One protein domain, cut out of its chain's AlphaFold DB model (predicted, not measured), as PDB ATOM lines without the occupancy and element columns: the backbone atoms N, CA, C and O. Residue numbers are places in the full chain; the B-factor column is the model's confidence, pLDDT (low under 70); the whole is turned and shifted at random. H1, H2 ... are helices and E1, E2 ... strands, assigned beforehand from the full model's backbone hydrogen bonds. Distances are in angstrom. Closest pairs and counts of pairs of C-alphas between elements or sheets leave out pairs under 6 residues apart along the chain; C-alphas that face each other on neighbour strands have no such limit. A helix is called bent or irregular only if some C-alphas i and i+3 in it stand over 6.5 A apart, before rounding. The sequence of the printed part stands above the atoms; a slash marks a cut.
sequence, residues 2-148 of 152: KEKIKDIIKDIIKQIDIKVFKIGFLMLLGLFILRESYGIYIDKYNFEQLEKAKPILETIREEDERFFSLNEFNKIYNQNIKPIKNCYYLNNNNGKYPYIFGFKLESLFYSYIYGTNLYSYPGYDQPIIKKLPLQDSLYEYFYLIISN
ATOM      1  N   LYS A   2       6.062  12.210  -8.445       85.62
ATOM      2  CA  LYS A   2       4.598  12.003  -8.513       85.62
ATOM      3  C   LYS A   2       3.753  13.237  -8.144       85.62
ATOM      4  O   LYS A   2       2.799  13.524  -8.852       85.62
ATOM      5  N   GLU A   3       4.129  13.990  -7.109       90.31
ATOM      6  CA  GLU A   3       3.394  15.209  -6.711       90.31
ATOM      7  C   GLU A   3       3.450  16.312  -7.782       90.31
ATOM      8  O   GLU A   3       2.415  16.839  -8.168       90.31
ATOM      9  N   LYS A   4       4.618  16.537  -8.404       88.12
ATOM     10  CA  LYS A   4       4.751  17.489  -9.525       88.12
ATOM     11  C   LYS A   4       3.849  17.143 -10.719       88.12
ATOM     12  O   LYS A   4       3.368  18.040 -11.396       88.12
ATOM     13  N   ILE A   5       3.619  15.854 -10.988       90.00
ATOM     14  CA  ILE A   5       2.737  15.411 -12.079       90.00
ATOM     15  C   ILE A   5       1.266  15.708 -11.747       90.00
ATOM     16  O   ILE A   5       0.522  16.126 -12.630       90.00
ATOM     17  N   LYS A   6       0.843  15.541 -10.485       90.75
ATOM     18  CA  LYS A   6      -0.531  15.853 -10.055       90.75
ATOM     19  C   LYS A   6      -0.855  17.339 -10.190       90.75
ATOM     20  O   LYS A   6      -1.933  17.670 -10.678       90.75
ATOM     21  N   ASP A   7       0.075  18.211  -9.805       92.81
ATOM     22  CA  ASP A   7      -0.114  19.663  -9.908       92.81
ATOM     23  C   ASP A   7      -0.272  20.104 -11.370       92.81
ATOM     24  O   ASP A   7      -1.213  20.823 -11.702       92.81
ATOM     25  N   ILE A   8       0.562  19.566 -12.270       91.12
ATOM     26  CA  ILE A   8       0.459  19.819 -13.717       91.12
ATOM     27  C   ILE A   8      -0.908  19.376 -14.259       91.12
ATOM     28  O   ILE A   8      -1.542  20.113 -15.012       91.12
ATOM     29  N   ILE A   9      -1.396  18.193 -13.867       90.25
ATOM     30  CA  ILE A   9      -2.711  17.695 -14.301       90.25
ATOM     31  C   ILE A   9      -3.837  18.614 -13.803       90.25
ATOM     32  O   ILE A   9      -4.742  18.940 -14.571       90.25
ATOM     33  N   LYS A  10      -3.779  19.066 -12.545       91.38
ATOM     34  CA  LYS A  10      -4.787  19.962 -11.959       91.38
ATOM     35  C   LYS A  10      -4.842  21.310 -12.680       91.38
ATOM     36  O   LYS A  10      -5.933  21.809 -12.958       91.38
ATOM     37  N   ASP A  11      -3.686  21.867 -13.027       91.69
ATOM     38  CA  ASP A  11      -3.604  23.117 -13.782       91.69
ATOM     39  C   ASP A  11      -4.126  22.958 -15.214       91.69
ATOM     40  O   ASP A  11      -4.837  23.839 -15.705       91.69
ATOM     41  N   ILE A  12      -3.846  21.827 -15.872       89.75
ATOM     42  CA  ILE A  12      -4.391  21.518 -17.203       89.75
ATOM     43  C   ILE A  12      -5.920  21.427 -17.154       89.75
ATOM     44  O   ILE A  12      -6.584  22.063 -17.973       89.75
ATOM     45  N   ILE A  13      -6.488  20.698 -16.186       88.75
ATOM     46  CA  ILE A  13      -7.947  20.571 -16.019       88.75
ATOM     47  C   ILE A  13      -8.577  21.950 -15.805       88.75
ATOM     48  O   ILE A  13      -9.483  22.332 -16.540       88.75
ATOM     49  N   LYS A  14      -8.023  22.758 -14.893       90.62
ATOM     50  CA  LYS A  14      -8.508  24.120 -14.636       90.62
ATOM     51  C   LYS A  14      -8.463  25.002 -15.889       90.62
ATOM     52  O   LYS A  14      -9.376  25.793 -16.124       90.62
ATOM     53  N   GLN A  15      -7.415  24.891 -16.708       88.50
ATOM     54  CA  GLN A  15      -7.326  25.630 -17.970       88.50
ATOM     55  C   GLN A  15      -8.358  25.162 -19.003       88.50
ATOM     56  O   GLN A  15      -8.906  25.999 -19.726       88.50
ATOM     57  N   ILE A  16      -8.627  23.854 -19.082       87.12
ATOM     58  CA  ILE A  16      -9.679  23.294 -19.938       87.12
ATOM     59  C   ILE A  16     -11.044  23.817 -19.484       87.12
ATOM     60  O   ILE A  16     -11.770  24.366 -20.311       87.12
ATOM     61  N   ASP A  17     -11.348  23.764 -18.186       87.94
ATOM     62  CA  ASP A  17     -12.615  24.244 -17.623       87.94
ATOM     63  C   ASP A  17     -12.855  25.728 -17.934       87.94
ATOM     64  O   ASP A  17     -13.933  26.110 -18.390       87.94
ATOM     65  N   ILE A  18     -11.828  26.575 -17.787       91.44
ATOM     66  CA  ILE A  18     -11.916  28.004 -18.131       91.44
ATOM     67  C   ILE A  18     -12.190  28.202 -19.628       91.44
ATOM     68  O   ILE A  18     -12.972  29.081 -19.997       91.44
ATOM     69  N   LYS A  19     -11.552  27.422 -20.510       91.25
ATOM     70  CA  LYS A  19     -11.781  27.516 -21.962       91.25
ATOM     71  C   LYS A  19     -13.194  27.071 -22.333       91.25
ATOM     72  O   LYS A  19     -13.857  27.780 -23.086       91.25
ATOM     73  N   VAL A  20     -13.660  25.952 -21.779       90.88
ATOM     74  CA  VAL A  20     -15.024  25.443 -21.988       90.88
ATOM     75  C   VAL A  20     -16.050  26.468 -21.506       90.88
ATOM     76  O   VAL A  20     -16.968  26.804 -22.252       90.88
ATOM     77  N   PHE A  21     -15.848  27.052 -20.322       92.69
ATOM     78  CA  PHE A  21     -16.711  28.110 -19.798       92.69
ATOM     79  C   PHE A  21     -16.740  29.344 -20.709       92.69
ATOM     80  O   PHE A  21     -17.816  29.843 -21.032       92.69
ATOM     81  N   LYS A  22     -15.578  29.818 -21.183       92.31
ATOM     82  CA  LYS A  22     -15.500  30.957 -22.117       92.31
ATOM     83  C   LYS A  22     -16.244  30.685 -23.424       92.31
ATOM     84  O   LYS A  22     -16.963  31.558 -23.897       92.31
ATOM     85  N   ILE A  23     -16.088  29.490 -23.994       93.56
ATOM     86  CA  ILE A  23     -16.787  29.092 -25.223       93.56
ATOM     87  C   ILE A  23     -18.302  29.047 -24.980       93.56
ATOM     88  O   ILE A  23     -19.060  29.615 -25.763       93.56
ATOM     89  N   GLY A  24     -18.743  28.443 -23.871       92.69
ATOM     90  CA  GLY A  24     -20.151  28.422 -23.471       92.69
ATOM     91  C   GLY A  24     -20.738  29.826 -23.312       92.69
ATOM     92  O   GLY A  24     -21.796  30.124 -23.862       92.69
ATOM     93  N   PHE A  25     -20.014  30.719 -22.636       94.31
ATOM     94  CA  PHE A  25     -20.416  32.112 -22.458       94.31
ATOM     95  C   PHE A  25     -20.539  32.866 -23.790       94.31
ATOM     96  O   PHE A  25     -21.538  33.543 -24.018       94.31
ATOM     97  N   LEU A  26     -19.565  32.720 -24.695       95.19
ATOM     98  CA  LEU A  26     -19.608  33.359 -26.015       95.19
ATOM     99  C   LEU A  26     -20.778  32.853 -26.867       95.19
ATOM    100  O   LEU A  26     -21.417  33.654 -27.546       95.19
ATOM    101  N   MET A  27     -21.095  31.555 -26.807       94.69
ATOM    102  CA  MET A  27     -22.270  31.006 -27.492       94.69
ATOM    103  C   MET A  27     -23.574  31.598 -26.946       94.69
ATOM    104  O   MET A  27     -24.418  32.033 -27.729       94.69
ATOM    105  N   LEU A  28     -23.727  31.675 -25.620       94.12
ATOM    106  CA  LEU A  28     -24.898  32.293 -24.989       94.12
ATOM    107  C   LEU A  28     -25.035  33.773 -25.362       94.12
ATOM    108  O   LEU A  28     -26.129  34.223 -25.700       94.12
ATOM    109  N   LEU A  29     -23.925  34.515 -25.358       94.12
ATOM    110  CA  LEU A  29     -23.901  35.913 -25.779       94.12
ATOM    111  C   LEU A  29     -24.289  36.065 -27.258       94.12
ATOM    112  O   LEU A  29     -25.079  36.941 -27.596       94.12
ATOM    113  N   GLY A  30     -23.786  35.192 -28.134       92.75
ATOM    114  CA  GLY A  30     -24.152  35.176 -29.552       92.75
ATOM    115  C   GLY A  30     -25.646  34.924 -29.768       92.75
ATOM    116  O   GLY A  30     -26.292  35.657 -30.515       92.75
ATOM    117  N   LEU A  31     -26.222  33.945 -29.063       94.56
ATOM    118  CA  LEU A  31     -27.665  33.678 -29.095       94.56
ATOM    119  C   LEU A  31     -28.483  34.872 -28.592       94.56
ATOM    120  O   LEU A  31     -29.516  35.199 -29.177       94.56
ATOM    121  N   PHE A  32     -28.016  35.545 -27.539       94.12
ATOM    122  CA  PHE A  32     -28.652  36.752 -27.019       94.12
ATOM    123  C   PHE A  32     -28.645  37.889 -28.050       94.12
ATOM    124  O   PHE A  32     -29.696  38.467 -28.317       94.12
ATOM    125  N   ILE A  33     -27.501  38.159 -28.690       93.50
ATOM    126  CA  ILE A  33     -27.380  39.187 -29.737       93.50
ATOM    127  C   ILE A  33     -28.291  38.869 -30.927       93.50
ATOM    128  O   ILE A  33     -28.964  39.763 -31.438       93.50
ATOM    129  N   LEU A  34     -28.350  37.607 -31.364       93.75
ATOM    130  CA  LEU A  34     -29.228  37.189 -32.460       93.75
ATOM    131  C   LEU A  34     -30.707  37.380 -32.108       93.75
ATOM    132  O   LEU A  34     -31.470  37.907 -32.920       93.75
ATOM    133  N   ARG A  35     -31.106  36.993 -30.890       93.12
ATOM    134  CA  ARG A  35     -32.470  37.193 -30.389       93.12
ATOM    135  C   ARG A  35     -32.837  38.674 -30.361       93.12
ATOM    136  O   ARG A  35     -33.902  39.032 -30.855       93.12
ATOM    137  N   GLU A  36     -31.959  39.514 -29.825       95.25
ATOM    138  CA  GLU A  36     -32.178  40.959 -29.757       95.25
ATOM    139  C   GLU A  36     -32.258  41.586 -31.154       95.25
ATOM    140  O   GLU A  36     -33.175  42.351 -31.438       95.25
ATOM    141  N   SER A  37     -31.363  41.201 -32.069       94.31
ATOM    142  CA  SER A  37     -31.376  41.688 -33.456       94.31
ATOM    143  C   SER A  37     -32.696  41.361 -34.162       94.31
ATOM    144  O   SER A  37     -33.247  42.198 -34.878       94.31
ATOM    145  N   TYR A  38     -33.232  40.157 -33.936       93.81
ATOM    146  CA  TYR A  38     -34.530  39.765 -34.476       93.81
ATOM    147  C   TYR A  38     -35.689  40.528 -33.817       93.81
ATOM    148  O   TYR A  38     -36.609  40.947 -34.517       93.81
ATOM    149  N   GLY A  39     -35.621  40.775 -32.505       92.81
ATOM    150  CA  GLY A  39     -36.573  41.636 -31.796       92.81
ATOM    151  C   GLY A  39     -36.614  43.052 -32.374       92.81
ATOM    152  O   GLY A  39     -37.686  43.561 -32.685       92.81
ATOM    153  N   ILE A  40     -35.446  43.657 -32.621       94.69
ATOM    154  CA  ILE A  40     -35.337  44.998 -33.220       94.69
ATOM    155  C   ILE A  40     -35.970  45.025 -34.614       94.69
ATOM    156  O   ILE A  40     -36.636  45.997 -34.966       94.69
ATOM    157  N   TYR A  41     -35.764  43.978 -35.417       94.31
ATOM    158  CA  TYR A  41     -36.387  43.862 -36.736       94.31
ATOM    159  C   TYR A  41     -37.920  43.843 -36.648       94.31
ATOM    160  O   TYR A  41     -38.581  44.575 -37.384       94.31
ATOM    161  N   ILE A  42     -38.479  43.053 -35.725       91.38
ATOM    162  CA  ILE A  42     -39.930  42.979 -35.504       91.38
ATOM    163  C   ILE A  42     -40.483  44.340 -35.074       91.38
ATOM    164  O   ILE A  42     -41.472  44.807 -35.635       91.38
ATOM    165  N   ASP A  43     -39.828  45.006 -34.122       92.12
ATOM    166  CA  ASP A  43     -40.291  46.299 -33.614       92.12
ATOM    167  C   ASP A  43     -40.250  47.383 -34.694       92.12
ATOM    168  O   ASP A  43     -41.229  48.106 -34.863       92.12
ATOM    169  N   LYS A  44     -39.169  47.456 -35.485       93.75
ATOM    170  CA  LYS A  44     -39.080  48.375 -36.635       93.75
ATOM    171  C   LYS A  44     -40.230  48.167 -37.611       93.75
ATOM    172  O   LYS A  44     -40.868  49.132 -38.016       93.75
ATOM    173  N   TYR A  45     -40.529  46.915 -37.941       93.19
ATOM    174  CA  TYR A  45     -41.641  46.592 -38.822       93.19
ATOM    175  C   TYR A  45     -43.001  47.010 -38.237       93.19
ATOM    176  O   TYR A  45     -43.851  47.532 -38.961       93.19
ATOM    177  N   ASN A  46     -43.213  46.818 -36.930       89.69
ATOM    178  CA  ASN A  46     -44.439  47.253 -36.258       89.69
ATOM    179  C   ASN A  46     -44.578  48.784 -36.283       89.69
ATOM    180  O   ASN A  46     -45.671  49.294 -36.536       89.69
ATOM    181  N   PHE A  47     -43.478  49.523 -36.102       91.69
ATOM    182  CA  PHE A  47     -43.466  50.978 -36.281       91.69
ATOM    183  C   PHE A  47     -43.791  51.383 -37.725       91.69
ATOM    184  O   PHE A  47     -44.620  52.262 -37.930       91.69
ATOM    185  N   GLU A  48     -43.236  50.710 -38.736       92.75
ATOM    186  CA  GLU A  48     -43.581  50.968 -40.143       92.75
ATOM    187  C   GLU A  48     -45.070  50.736 -40.442       92.75
ATOM    188  O   GLU A  48     -45.670  51.458 -41.238       92.75
ATOM    189  N   GLN A  49     -45.690  49.729 -39.820       90.94
ATOM    190  CA  GLN A  49     -47.131  49.510 -39.943       90.94
ATOM    191  C   GLN A  49     -47.945  50.604 -39.253       90.94
ATOM    192  O   GLN A  49     -48.952  51.052 -39.803       90.94
ATOM    193  N   LEU A  50     -47.507  51.044 -38.073       89.31
ATOM    194  CA  LEU A  50     -48.126  52.152 -37.360       89.31
ATOM    195  C   LEU A  50     -48.098  53.438 -38.194       89.31
ATOM    196  O   LEU A  50     -49.120  54.110 -38.270       89.31
ATOM    197  N   GLU A  51     -46.986  53.765 -38.856       92.00
ATOM    198  CA  GLU A  51     -46.894  54.967 -39.701       92.00
ATOM    199  C   GLU A  51     -47.943  54.983 -40.826       92.00
ATOM    200  O   GLU A  51     -48.439  56.044 -41.194       92.00
ATOM    201  N   LYS A  52     -48.361  53.814 -41.330       90.50
ATOM    202  CA  LYS A  52     -49.478  53.716 -42.290       90.50
ATOM    203  C   LYS A  52     -50.831  53.986 -41.632       90.50
ATOM    204  O   LYS A  52     -51.720  54.547 -42.264       90.50
ATOM    205  N   ALA A  53     -50.996  53.568 -40.379       88.19
ATOM    206  CA  ALA A  53     -52.235  53.727 -39.627       88.19
ATOM    207  C   ALA A  53     -52.431  55.155 -39.100       88.19
ATOM    208  O   ALA A  53     -53.565  55.626 -39.045       88.19
ATOM    209  N   LYS A  54     -51.346  55.844 -38.714       89.25
ATOM    210  CA  LYS A  54     -51.375  57.154 -38.041       89.25
ATOM    211  C   LYS A  54     -52.295  58.182 -38.710       89.25
ATOM    212  O   LYS A  54     -53.196  58.653 -38.018       89.25
ATOM    213  N   PRO A  55     -52.178  58.476 -40.023       90.50
ATOM    214  CA  PRO A  55     -53.017  59.495 -40.655       90.50
ATOM    215  C   PRO A  55     -54.511  59.173 -40.567       90.50
ATOM    216  O   PRO A  55     -55.334  60.072 -40.470       90.50
ATOM    217  N   ILE A  56     -54.869  57.888 -40.575       88.81
ATOM    218  CA  ILE A  56     -56.259  57.441 -40.468       88.81
ATOM    219  C   ILE A  56     -56.729  57.609 -39.027       88.81
ATOM    220  O   ILE A  56     -57.755  58.236 -38.790       88.81
ATOM    221  N   LEU A  57     -55.949  57.115 -38.062       84.38
ATOM    222  CA  LEU A  57     -56.258  57.211 -36.633       84.38
ATOM    223  C   LEU A  57     -56.452  58.661 -36.167       84.38
ATOM    224  O   LEU A  57     -57.273  58.905 -35.290       84.38
ATOM    225  N   GLU A  58     -55.737  59.614 -36.769       85.06
ATOM    226  CA  GLU A  58     -55.876  61.052 -36.503       85.06
ATOM    227  C   GLU A  58     -57.162  61.661 -37.082       85.06
ATOM    228  O   GLU A  58     -57.646  62.671 -36.574       85.06
ATOM    229  N   THR A  59     -57.723  61.060 -38.135       85.25
ATOM    230  CA  THR A  59     -58.964  61.531 -38.777       85.25
ATOM    231  C   THR A  59     -60.228  60.938 -38.176       85.25
ATOM    232  O   THR A  59     -61.300  61.519 -38.350       85.25
ATOM    233  N   ILE A  60     -60.105  59.805 -37.481       81.56
ATOM    234  CA  ILE A  60     -61.251  59.105 -36.919       81.56
ATOM    235  C   ILE A  60     -61.848  59.906 -35.758       81.56
ATOM    236  O   ILE A  60     -61.143  60.357 -34.854       81.56
ATOM    237  N   ARG A  61     -63.170  60.046 -35.772       78.19
ATOM    238  CA  ARG A  61     -63.974  60.694 -34.736       78.19
ATOM    239  C   ARG A  61     -64.641  59.664 -33.835       78.19
ATOM    240  O   ARG A  61     -64.749  58.488 -34.166       78.19
ATOM    241  N   GLU A  62     -65.119  60.114 -32.678       71.69
ATOM    242  CA  GLU A  62     -65.838  59.247 -31.735       71.69
ATOM    243  C   GLU A  62     -67.144  58.682 -32.319       71.69
ATOM    244  O   GLU A  62     -67.566  57.593 -31.929       71.69
ATOM    245  N   GLU A  63     -67.755  59.408 -33.262       73.69
ATOM    246  CA  GLU A  63     -68.976  59.024 -33.978       73.69
ATOM    247  C   GLU A  63     -68.767  58.032 -35.137       73.69
ATOM    248  O   GLU A  63     -69.753  57.498 -35.649       73.69
ATOM    249  N   ASP A  64     -67.522  57.771 -35.549       71.31
ATOM    250  CA  ASP A  64     -67.227  56.878 -36.674       71.31
ATOM    251  C   ASP A  64     -67.430  55.394 -36.313       71.31
ATOM    252  O   ASP A  64     -67.370  54.983 -35.148       71.31
ATOM    253  N   GLU A  65     -67.659  54.569 -37.343       67.38
ATOM    254  CA  GLU A  65     -67.937  53.137 -37.207       67.38
ATOM    255  C   GLU A  65     -66.849  52.411 -36.402       67.38
ATOM    256  O   GLU A  65     -65.648  52.532 -36.658       67.38
ATOM    257  N   ARG A  66     -67.293  51.633 -35.408       66.88
ATOM    258  CA  ARG A  66     -66.406  50.838 -34.560       66.88
ATOM    259  C   ARG A  66     -65.926  49.606 -35.302       66.88
ATOM    260  O   ARG A  66     -66.734  48.801 -35.747       66.88
ATOM    261  N   PHE A  67     -64.614  49.428 -35.331       70.50
ATOM    262  CA  PHE A  67     -63.970  48.184 -35.732       70.50
ATOM    263  C   PHE A  67     -63.335  47.505 -34.515       70.50
ATOM    264  O   PHE A  67     -62.764  48.154 -33.637       70.50
ATOM    265  N   PHE A  68     -63.431  46.182 -34.468       67.62
ATOM    266  CA  PHE A  68     -62.981  45.336 -33.361       67.62
ATOM    267  C   PHE A  68     -61.744  44.509 -33.718       67.62
ATOM    268  O   PHE A  68     -61.199  43.800 -32.870       67.62
ATOM    269  N   SER A  69     -61.279  44.600 -34.966       73.12
ATOM    270  CA  SER A  69     -60.099  43.888 -35.444       73.12
ATOM    271  C   SER A  69     -59.284  44.713 -36.437       73.12
ATOM    272  O   SER A  69     -59.792  45.600 -37.127       73.12
ATOM    273  N   LEU A  70     -58.002  44.365 -36.570       78.31
ATOM    274  CA  LEU A  70     -57.148  44.896 -37.633       78.31
ATOM    275  C   LEU A  70     -57.702  44.572 -39.030       78.31
ATOM    276  O   LEU A  70     -57.527  45.351 -39.960       78.31
ATOM    277  N   ASN A  71     -58.353  43.416 -39.188       80.38
ATOM    278  CA  ASN A  71     -58.938  43.006 -40.459       80.38
ATOM    279  C   ASN A  71     -60.081  43.946 -40.869       80.38
ATOM    280  O   ASN A  71     -60.138  44.382 -42.013       80.38
ATOM    281  N   GLU A  72     -60.957  44.298 -39.927       80.00
ATOM    282  CA  GLU A  72     -62.002  45.301 -40.148       80.00
ATOM    283  C   GLU A  72     -61.404  46.671 -40.456       80.00
ATOM    284  O   GLU A  72     -61.780  47.272 -41.458       80.00
ATOM    285  N   PHE A  73     -60.404  47.116 -39.688       83.56
ATOM    286  CA  PHE A  73     -59.686  48.362 -39.973       83.56
ATOM    287  C   PHE A  73     -59.110  48.382 -41.399       83.56
ATOM    288  O   PHE A  73     -59.325  49.326 -42.158       83.56
ATOM    289  N   ASN A  74     -58.420  47.310 -41.796       86.50
ATOM    290  CA  ASN A  74     -57.861  47.166 -43.137       86.50
ATOM    291  C   ASN A  74     -58.942  47.196 -44.224       86.50
ATOM    292  O   ASN A  74     -58.727  47.810 -45.264       86.50
ATOM    293  N   LYS A  75     -60.104  46.573 -43.995       87.06
ATOM    294  CA  LYS A  75     -61.222  46.584 -44.948       87.06
ATOM    295  C   LYS A  75     -61.858  47.969 -45.071       87.06
ATOM    296  O   LYS A  75     -62.030  48.440 -46.189       87.06
ATOM    297  N   ILE A  76     -62.177  48.612 -43.947       86.62
ATOM    298  CA  ILE A  76     -62.870  49.909 -43.904       86.62
ATOM    299  C   ILE A  76     -62.006  51.000 -44.541       86.62
ATOM    300  O   ILE A  76     -62.481  51.762 -45.380       86.62
ATOM    301  N   TYR A  77     -60.719  51.042 -44.193       87.50
ATOM    302  CA  TYR A  77     -59.810  52.102 -44.635       87.50
ATOM    303  C   TYR A  77     -58.900  51.688 -45.797       87.50
ATOM    304  O   TYR A  77     -57.933  52.390 -46.106       87.50
ATOM    305  N   ASN A  78     -59.194  50.549 -46.436       89.44
ATOM    306  CA  ASN A  78     -58.424  49.977 -47.543       89.44
ATOM    307  C   ASN A  78     -56.906  49.939 -47.261       89.44
ATOM    308  O   ASN A  78     -56.081  50.369 -48.070       89.44
ATOM    309  N   GLN A  79     -56.545  49.463 -46.069       88.50
ATOM    310  CA  GLN A  79     -55.164  49.307 -45.625       88.50
ATOM    311  C   GLN A  79     -54.697  47.858 -45.745       88.50
ATOM    312  O   GLN A  79     -55.479  46.915 -45.833       88.50
ATOM    313  N   ASN A  80     -53.379  47.677 -45.738       89.50
ATOM    314  CA  ASN A  80     -52.741  46.362 -45.771       89.50
ATOM    315  C   ASN A  80     -51.731  46.233 -44.631       89.50
ATOM    316  O   ASN A  80     -50.564  45.885 -44.837       89.50
ATOM    317  N   ILE A  81     -52.168  46.596 -43.426       86.00
ATOM    318  CA  ILE A  81     -51.356  46.453 -42.230       86.00
ATOM    319  C   ILE A  81     -51.329  44.979 -41.859       86.00
ATOM    320  O   ILE A  81     -52.373  44.359 -41.646       86.00
ATOM    321  N   LYS A  82     -50.128  44.415 -41.777       84.00
ATOM    322  CA  LYS A  82     -49.936  43.018 -41.397       84.00
ATOM    323  C   LYS A  82     -49.137  42.957 -40.106       84.00
ATOM    324  O   LYS A  82     -48.159  43.684 -39.981       84.00
ATOM    325  N   PRO A  83     -49.534  42.144 -39.127       73.75
ATOM    326  CA  PRO A  83     -48.716  41.909 -37.952       73.75
ATOM    327  C   PRO A  83     -47.544  40.972 -38.268       73.75
ATOM    328  O   PRO A  83     -47.689  40.031 -39.048       73.75
ATOM    329  N   ILE A  84     -46.403  41.173 -37.604       76.00
ATOM    330  CA  ILE A  84     -45.378  40.131 -37.451       76.00
ATOM    331  C   ILE A  84     -45.332  39.765 -35.973       76.00
ATOM    332  O   ILE A  84     -44.963  40.592 -35.145       76.00
ATOM    333  N   LYS A  85     -45.712  38.519 -35.658       65.44
ATOM    334  CA  LYS A  85     -45.804  37.924 -34.307       65.44
ATOM    335  C   LYS A  85     -46.770  38.581 -33.306       65.44
ATOM    336  O   LYS A  85     -47.294  37.862 -32.464       65.44
ATOM    337  N   ASN A  86     -47.007  39.888 -33.387       60.34
ATOM    338  CA  ASN A  86     -47.796  40.660 -32.427       60.34
ATOM    339  C   ASN A  86     -49.185  40.988 -32.961       60.34
ATOM    340  O   ASN A  86     -49.326  41.270 -34.139       60.34
ATOM    341  N   CYS A  87     -50.192  41.049 -32.099       65.81
ATOM    342  CA  CYS A  87     -51.493  41.595 -32.473       65.81
ATOM    343  C   CYS A  87     -51.550  43.101 -32.237       65.81
ATOM    344  O   CYS A  87     -50.997  43.600 -31.254       65.81
ATOM    345  N   TYR A  88     -52.237  43.804 -33.139       66.69
ATOM    346  CA  TYR A  88     -52.569  45.207 -32.941       66.69
ATOM    347  C   TYR A  88     -53.890  45.310 -32.189       66.69
ATOM    348  O   TYR A  88     -54.893  44.739 -32.619       66.69
ATOM    349  N   TYR A  89     -53.889  46.023 -31.070       63.31
ATOM    350  CA  TYR A  89     -55.112  46.341 -30.340       63.31
ATOM    351  C   TYR A  89     -55.658  47.701 -30.767       63.31
ATOM    352  O   TYR A  89     -54.852  48.574 -31.077       63.31
ATOM    353  N   LEU A  90     -56.992  47.848 -30.767       63.53
ATOM    354  CA  LEU A  90     -57.764  49.054 -31.091       63.53
ATOM    355  C   LEU A  90     -58.938  49.171 -30.091       63.53
ATOM    356  O   LEU A  90     -59.706  48.223 -29.947       63.53
ATOM    357  N   ASN A  91     -59.062  50.289 -29.357       58.66
ATOM    358  CA  ASN A  91     -60.105  50.498 -28.330       58.66
ATOM    359  C   ASN A  91     -60.730  51.889 -28.353       58.66
ATOM    360  O   ASN A  91     -60.002  52.868 -28.480       58.66
ATOM    361  N   ASN A  92     -62.032  51.938 -28.058       53.44
ATOM    362  CA  ASN A  92     -62.888  53.121 -27.966       53.44
ATOM    363  C   ASN A  92     -63.544  53.246 -26.568       53.44
ATOM    364  O   ASN A  92     -64.764  53.332 -26.460       53.44
ATOM    365  N   ASN A  93     -62.778  53.164 -25.469       49.94
ATOM    366  CA  ASN A  93     -63.378  53.149 -24.117       49.94
ATOM    367  C   ASN A  93     -62.806  54.149 -23.102       49.94
ATOM    368  O   ASN A  93     -63.119  54.038 -21.924       49.94
ATOM    369  N   ASN A  94     -62.003  55.134 -23.528       51.88
ATOM    370  CA  ASN A  94     -61.393  56.105 -22.602       51.88
ATOM    371  C   ASN A  94     -61.653  57.589 -22.925       51.88
ATOM    372  O   ASN A  94     -60.987  58.443 -22.341       51.88
ATOM    373  N   GLY A  95     -62.586  57.920 -23.830       51.94
ATOM    374  CA  GLY A  95     -63.104  59.287 -24.072       51.94
ATOM    375  C   GLY A  95     -62.087  60.370 -24.472       51.94
ATOM    376  O   GLY A  95     -62.445  61.531 -24.612       51.94
ATOM    377  N   LYS A  96     -60.798  60.027 -24.595       62.22
ATOM    378  CA  LYS A  96     -59.713  60.945 -24.979       62.22
ATOM    379  C   LYS A  96     -59.164  60.638 -26.368       62.22
ATOM    380  O   LYS A  96     -58.695  61.545 -27.047       62.22
ATOM    381  N   TYR A  97     -59.191  59.365 -26.759       62.81
ATOM    382  CA  TYR A  97     -58.810  58.902 -28.088       62.81
ATOM    383  C   TYR A  97     -59.860  57.903 -28.558       62.81
ATOM    384  O   TYR A  97     -60.129  56.951 -27.817       62.81
ATOM    385  N   PRO A  98     -60.436  58.099 -29.753       63.06
ATOM    386  CA  PRO A  98     -61.439  57.184 -30.281       63.06
ATOM    387  C   PRO A  98     -60.831  55.804 -30.561       63.06
ATOM    388  O   PRO A  98     -61.521  54.800 -30.415       63.06
ATOM    389  N   TYR A  99     -59.530  55.752 -30.887       71.06
ATOM    390  CA  TYR A  99     -58.782  54.520 -31.134       71.06
ATOM    391  C   TYR A  99     -57.342  54.618 -30.627       71.06
ATOM    392  O   TYR A  99     -56.718  55.680 -30.655       71.06
ATOM    393  N   ILE A 100     -56.799  53.486 -30.176       76.25
ATOM    394  CA  ILE A 100     -55.398  53.340 -29.770       76.25
ATOM    395  C   ILE A 100     -54.806  52.186 -30.553       76.25
ATOM    396  O   ILE A 100     -55.312  51.091 -30.397       76.25
ATOM    397  N   PHE A 101     -53.737  52.395 -31.317       79.88
ATOM    398  CA  PHE A 101     -53.008  51.324 -31.999       79.88
ATOM    399  C   PHE A 101     -51.864  50.841 -31.108       79.88
ATOM    400  O   PHE A 101     -50.911  51.586 -30.870       79.88
ATOM    401  N   GLY A 102     -51.963  49.621 -30.578       81.75
ATOM    402  CA  GLY A 102     -50.975  49.076 -29.638       81.75
ATOM    403  C   GLY A 102     -50.342  47.766 -30.087       81.75
ATOM    404  O   GLY A 102     -51.028  46.938 -30.669       81.75
ATOM    405  N   PHE A 103     -49.057  47.563 -29.788       83.19
ATOM    406  CA  PHE A 103     -48.327  46.313 -30.025       83.19
ATOM    407  C   PHE A 103     -47.258  46.072 -28.952       83.19
ATOM    408  O   PHE A 103     -46.819  46.989 -28.259       83.19
ATOM    409  N   LYS A 104     -46.822  44.818 -28.818       85.56
ATOM    410  CA  LYS A 104     -45.738  44.433 -27.912       85.56
ATOM    411  C   LYS A 104     -44.368  44.772 -28.507       85.56
ATOM    412  O   LYS A 104     -44.161  44.610 -29.705       85.56
ATOM    413  N   LEU A 105     -43.446  45.213 -27.660       87.56
ATOM    414  CA  LEU A 105     -42.039  45.387 -28.005       87.56
ATOM    415  C   LEU A 105     -41.299  44.065 -27.780       87.56
ATOM    416  O   LEU A 105     -41.365  43.466 -26.705       87.56
ATOM    417  N   GLU A 106     -40.627  43.589 -28.820       90.81
ATOM    418  CA  GLU A 106     -39.886  42.329 -28.819       90.81
ATOM    419  C   GLU A 106     -38.399  42.523 -28.495       90.81
ATOM    420  O   GLU A 106     -37.742  41.576 -28.059       90.81
ATOM    421  N   SER A 107     -37.865  43.732 -28.682       93.50
ATOM    422  CA  SER A 107     -36.486  44.085 -28.336       93.50
ATOM    423  C   SER A 107     -36.363  44.698 -26.943       93.50
ATOM    424  O   SER A 107     -37.204  45.487 -26.497       93.50
ATOM    425  N   LEU A 108     -35.253  44.397 -26.269       91.62
ATOM    426  CA  LEU A 108     -34.869  45.097 -25.045       91.62
ATOM    427  C   LEU A 108     -34.510  46.556 -25.333       91.62
ATOM    428  O   LEU A 108     -34.786  47.417 -24.503       91.62
ATOM    429  N   PHE A 109     -33.940  46.846 -26.505       91.00
ATOM    430  CA  PHE A 109     -33.591  48.197 -26.932       91.00
ATOM    431  C   PHE A 109     -34.797  49.144 -26.931       91.00
ATOM    432  O   PHE A 109     -34.768  50.170 -26.249       91.00
ATOM    433  N   TYR A 110     -35.875  48.807 -27.650       87.94
ATOM    434  CA  TYR A 110     -37.067  49.656 -27.658       87.94
ATOM    435  C   TYR A 110     -37.782  49.624 -26.312       87.94
ATOM    436  O   TYR A 110     -38.259  50.666 -25.861       87.94
ATOM    437  N   SER A 111     -37.795  48.475 -25.633       87.00
ATOM    438  CA  SER A 111     -38.408  48.389 -24.307       87.00
ATOM    439  C   SER A 111     -37.733  49.324 -23.298       87.00
ATOM    440  O   SER A 111     -38.405  49.988 -22.510       87.00
ATOM    441  N   TYR A 112     -36.406  49.452 -23.370       86.56
ATOM    442  CA  TYR A 112     -35.627  50.401 -22.577       86.56
ATOM    443  C   TYR A 112     -35.924  51.859 -22.953       86.56
ATOM    444  O   TYR A 112     -36.147  52.677 -22.066       86.56
ATOM    445  N   ILE A 113     -35.976  52.183 -24.251       84.81
ATOM    446  CA  ILE A 113     -36.281  53.545 -24.731       84.81
ATOM    447  C   ILE A 113     -37.639  54.029 -24.218       84.81
ATOM    448  O   ILE A 113     -37.768  55.177 -23.789       84.81
ATOM    449  N   TYR A 114     -38.652  53.165 -24.269       81.62
ATOM    450  CA  TYR A 114     -40.013  53.535 -23.890       81.62
ATOM    451  C   TYR A 114     -40.336  53.264 -22.415       81.62
ATOM    452  O   TYR A 114     -41.339  53.782 -21.922       81.62
ATOM    453  N   GLY A 115     -39.492  52.507 -21.704       81.62
ATOM    454  CA  GLY A 115     -39.700  52.121 -20.305       81.62
ATOM    455  C   GLY A 115     -40.857  51.135 -20.110       81.62
ATOM    456  O   GLY A 115     -41.541  51.183 -19.096       81.62
ATOM    457  N   THR A 116     -41.128  50.289 -21.105       81.50
ATOM    458  CA  THR A 116     -42.309  49.411 -21.188       81.50
ATOM    459  C   THR A 116     -42.033  48.281 -22.175       81.50
ATOM    460  O   THR A 116     -41.249  48.461 -23.093       81.50
ATOM    461  N   ASN A 117     -42.721  47.145 -22.060       83.12
ATOM    462  CA  ASN A 117     -42.691  46.095 -23.091       83.12
ATOM    463  C   ASN A 117     -43.846  46.227 -24.101       83.12
ATOM    464  O   ASN A 117     -44.063  45.337 -24.920       83.12
ATOM    465  N   LEU A 118     -44.632  47.301 -24.017       83.19
ATOM    466  CA  LEU A 118     -45.808  47.564 -24.846       83.19
ATOM    467  C   LEU A 118     -45.752  48.995 -25.371       83.19
ATOM    468  O   LEU A 118     -45.590  49.930 -24.591       83.19
ATOM    469  N   TYR A 119     -45.958  49.170 -26.669       84.25
ATOM    470  CA  TYR A 119     -46.107  50.476 -27.293       84.25
ATOM    471  C   TYR A 119     -47.572  50.709 -27.683       84.25
ATOM    472  O   TYR A 119     -48.277  49.789 -28.095       84.25
ATOM    473  N   SER A 120     -48.034  51.953 -27.560       82.19
ATOM    474  CA  SER A 120     -49.396  52.360 -27.914       82.19
ATOM    475  C   SER A 120     -49.437  53.787 -28.462       82.19
ATOM    476  O   SER A 120     -49.013  54.727 -27.783       82.19
ATOM    477  N   TYR A 121     -50.022  53.970 -29.639       83.19
ATOM    478  CA  TYR A 121     -50.274  55.271 -30.254       83.19
ATOM    479  C   TYR A 121     -51.744  55.682 -30.079       83.19
ATOM    480  O   TYR A 121     -52.608  54.835 -30.298       83.19
ATOM    481  N   PRO A 122     -52.062  56.943 -29.722       75.00
ATOM    482  CA  PRO A 122     -51.151  58.090 -29.589       75.00
ATOM    483  C   PRO A 122     -50.539  58.264 -28.187       75.00
ATOM    484  O   PRO A 122     -50.020  59.332 -27.869       75.00
ATOM    485  N   GLY A 123     -50.615  57.261 -27.308       72.81
ATOM    486  CA  GLY A 123     -50.163  57.369 -25.913       72.81
ATOM    487  C   GLY A 123     -48.687  57.763 -25.753       72.81
ATOM    488  O   GLY A 123     -48.385  58.695 -25.011       72.81
ATOM    489  N   TYR A 124     -47.775  57.086 -26.460       70.94
ATOM    490  CA  TYR A 124     -46.323  57.307 -26.337       70.94
ATOM    491  C   TYR A 124     -45.763  58.424 -27.228       70.94
ATOM    492  O   TYR A 124     -44.681  58.925 -26.933       70.94
ATOM    493  N   ASP A 125     -46.507  58.856 -28.248       72.56
ATOM    494  CA  ASP A 125     -46.108  59.951 -29.150       72.56
ATOM    495  C   ASP A 125     -46.453  61.341 -28.588       72.56
ATOM    496  O   ASP A 125     -46.156  62.371 -29.191       72.56
ATOM    497  N   GLN A 126     -47.059  61.397 -27.399       61.44
ATOM    498  CA  GLN A 126     -47.334  62.654 -26.716       61.44
ATOM    499  C   GLN A 126     -46.093  63.224 -26.018       61.44
ATOM    500  O   GLN A 126     -45.286  62.476 -25.458       61.44
ATOM    501  N   PRO A 127     -45.955  64.564 -25.967       52.62
ATOM    502  CA  PRO A 127     -44.868  65.204 -25.239       52.62
ATOM    503  C   PRO A 127     -44.861  64.767 -23.768       52.62
ATOM    504  O   PRO A 127     -45.911  64.675 -23.132       52.62
ATOM    505  N   ILE A 128     -43.658  64.542 -23.226       48.06
ATOM    506  CA  ILE A 128     -43.374  63.946 -21.901       48.06
ATOM    507  C   ILE A 128     -44.188  64.582 -20.757       48.06
ATOM    508  O   ILE A 128     -44.570  63.893 -19.817       48.06
ATOM    509  N   ILE A 129     -44.536  65.865 -20.877       41.53
ATOM    510  CA  ILE A 129     -45.329  66.646 -19.910       41.53
ATOM    511  C   ILE A 129     -46.765  66.089 -19.733       41.53
ATOM    512  O   ILE A 129     -47.418  66.370 -18.733       41.53
ATOM    513  N   LYS A 130     -47.264  65.266 -20.669       44.56
ATOM    514  CA  LYS A 130     -48.594  64.624 -20.630       44.56
ATOM    515  C   LYS A 130     -48.575  63.131 -20.272       44.56
ATOM    516  O   LYS A 130     -49.635  62.504 -20.340       44.56
ATOM    517  N   LYS A 131     -47.428  62.548 -19.889       47.59
ATOM    518  CA  LYS A 131     -47.368  61.156 -19.403       47.59
ATOM    519  C   LYS A 131     -48.058  61.065 -18.035       47.59
ATOM    520  O   LYS A 131     -47.434  61.238 -16.996       47.59
ATOM    521  N   LEU A 132     -49.380  60.892 -18.044       42.19
ATOM    522  CA  LEU A 132     -50.180  60.685 -16.839       42.19
ATOM    523  C   LEU A 132     -49.884  59.305 -16.219       42.19
ATOM    524  O   LEU A 132     -49.634  58.356 -16.963       42.19
ATOM    525  N   PRO A 133     -50.085  59.147 -14.898       43.41
ATOM    526  CA  PRO A 133     -50.101  57.856 -14.192       43.41
ATOM    527  C   PRO A 133     -51.215  56.885 -14.649       43.41
ATOM    528  O   PRO A 133     -51.384  55.817 -14.076       43.41
ATOM    529  N   LEU A 134     -51.956  57.214 -15.717       46.88
ATOM    530  CA  LEU A 134     -52.897  56.330 -16.423       46.88
ATOM    531  C   LEU A 134     -52.213  55.158 -17.153       46.88
ATOM    532  O   LEU A 134     -52.898  54.358 -17.790       46.88
ATOM    533  N   GLN A 135     -50.881  55.079 -17.112       54.03
ATOM    534  CA  GLN A 135     -50.113  54.029 -17.768       54.03
ATOM    535  C   GLN A 135     -50.421  52.644 -17.189       54.03
ATOM    536  O   GLN A 135     -50.550  51.720 -17.978       54.03
ATOM    537  N   ASP A 136     -50.664  52.502 -15.884       48.81
ATOM    538  CA  ASP A 136     -50.763  51.178 -15.247       48.81
ATOM    539  C   ASP A 136     -52.080  50.435 -15.549       48.81
ATOM    540  O   ASP A 136     -52.063  49.254 -15.894       48.81
ATOM    541  N   SER A 137     -53.233  51.114 -15.505       52.72
ATOM    542  CA  SER A 137     -54.539  50.471 -15.755       52.72
ATOM    543  C   SER A 137     -54.779  50.157 -17.231       52.72
ATOM    544  O   SER A 137     -55.347  49.119 -17.572       52.72
ATOM    545  N   LEU A 138     -54.308  51.032 -18.123       54.78
ATOM    546  CA  LEU A 138     -54.256  50.736 -19.548       54.78
ATOM    547  C   LEU A 138     -53.297  49.564 -19.783       54.78
ATOM    548  O   LEU A 138     -53.671  48.630 -20.483       54.78
ATOM    549  N   TYR A 139     -52.111  49.563 -19.167       55.22
ATOM    550  CA  TYR A 139     -51.106  48.509 -19.319       55.22
ATOM    551  C   TYR A 139     -51.621  47.117 -18.932       55.22
ATOM    552  O   TYR A 139     -51.438  46.188 -19.715       55.22
ATOM    553  N   GLU A 140     -52.314  46.953 -17.799       54.88
ATOM    554  CA  GLU A 140     -52.905  45.658 -17.410       54.88
ATOM    555  C   GLU A 140     -53.975  45.177 -18.403       54.88
ATOM    556  O   GLU A 140     -54.005  44.004 -18.786       54.88
ATOM    557  N   TYR A 141     -54.816  46.091 -18.886       56.81
ATOM    558  CA  TYR A 141     -55.850  45.783 -19.871       56.81
ATOM    559  C   TYR A 141     -55.255  45.442 -21.254       56.81
ATOM    560  O   TYR A 141     -55.661  44.468 -21.888       56.81
ATOM    561  N   PHE A 142     -54.225  46.174 -21.697       58.38
ATOM    562  CA  PHE A 142     -53.466  45.878 -22.918       58.38
ATOM    563  C   PHE A 142     -52.718  44.548 -22.813       58.38
ATOM    564  O   PHE A 142     -52.685  43.791 -23.783       58.38
ATOM    565  N   TYR A 143     -52.135  44.244 -21.649       54.97
ATOM    566  CA  TYR A 143     -51.387  43.013 -21.419       54.97
ATOM    567  C   TYR A 143     -52.267  41.781 -21.639       54.97
ATOM    568  O   TYR A 143     -51.846  40.874 -22.351       54.97
ATOM    569  N   LEU A 144     -53.499  41.763 -21.120       54.62
ATOM    570  CA  LEU A 144     -54.440  40.642 -21.275       54.62
ATOM    571  C   LEU A 144     -54.945  40.445 -22.714       54.62
ATOM    572  O   LEU A 144     -55.244  39.317 -23.109       54.62
ATOM    573  N   ILE A 145     -55.036  41.521 -23.500       57.06
ATOM    574  CA  ILE A 145     -55.588  41.471 -24.862       57.06
ATOM    575  C   ILE A 145     -54.499  41.196 -25.902       57.06
ATOM    576  O   ILE A 145     -54.696  40.372 -26.788       57.06
ATOM    577  N   ILE A 146     -53.325  41.820 -25.777       54.56
ATOM    578  CA  ILE A 146     -52.197  41.600 -26.699       54.56
ATOM    579  C   ILE A 146     -51.591  40.197 -26.512       54.56
ATOM    580  O   ILE A 146     -51.045  39.633 -27.460       54.56
ATOM    581  N   SER A 147     -51.700  39.608 -25.314       47.56
ATOM    582  CA  SER A 147     -51.199  38.256 -25.025       47.56
ATOM    583  C   SER A 147     -52.089  37.114 -25.536       47.56
ATOM    584  O   SER A 147     -51.614  35.980 -25.596       47.56
ATOM    585  N   ASN A 148     -53.327  37.390 -25.967       50.97
ATOM    586  CA  ASN A 148     -54.177  36.429 -26.671       50.97
ATOM    587  C   ASN A 148     -54.210  36.779 -28.165       50.97
ATOM    588  O   ASN A 148     -54.881  37.737 -28.554       50.97
TER     589      ASN A 148
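What this domain is: This is residues 2 to 148 of the 152 residues of an uncharacterized protein of Candidatus Gracilibacteria bacterium (UniProt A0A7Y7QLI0). One very long helix, H1, sticks out with residues 2 to 34 as a handle from a small head, where its later turns pack on the short helix H3 and pass by the two-stranded sheet of E1 and E2, with H4, H2 and long loops making up the rest of the head. The 147 printed residues are mostly helix, with four named helices and two antiparallel named strands in the order H1 H2 E1 H3 E2 H4. The whole is extended, spanning 91 by 33 by 25 A, radius of gyration of the C-alphas 24.0 A.

How they stand to each other: Start at H1, residues 2 to 59, which has a kink of 41 degrees near residue 53 and is only just irregular, C-alphas 52 and 55 being 7.0 A apart. With residues 36 to 43 alone it touches H3, residues 108 to 114, the same way at a steep tilt of 44 degrees; the closest C-alphas, of Glu 36 and Leu 108, are 6.8 A apart. H2, residues 70 to 76, touches no helix. Between E1, residues 101 to 104, and E2, residues 118 to 121, find N 101 and O 121 within hydrogen-bond range at 2.9 A. The closest C-alphas of E1 and H4, residues 135 to 146, are those of Phe 103 and Ile 146, 6.9 A. Each O i to N i+4 pair is within range in H2, H3 and H4, and 51 of 54 in H1.

Where its parts are: Find C-alpha 2 at (4.598, 12.003, -8.513); H1 runs 86.1 A to C-alpha 59. H4 ends at C-alpha 146, (-52.197, 41.600, -26.699).

The domain as a whole: The printed part has no cut. The links H2 to E1 and E2 to H4 are long. pLDDT is under 70 at residues 65 to 66, 68, 85 to 98 and 126 to 148.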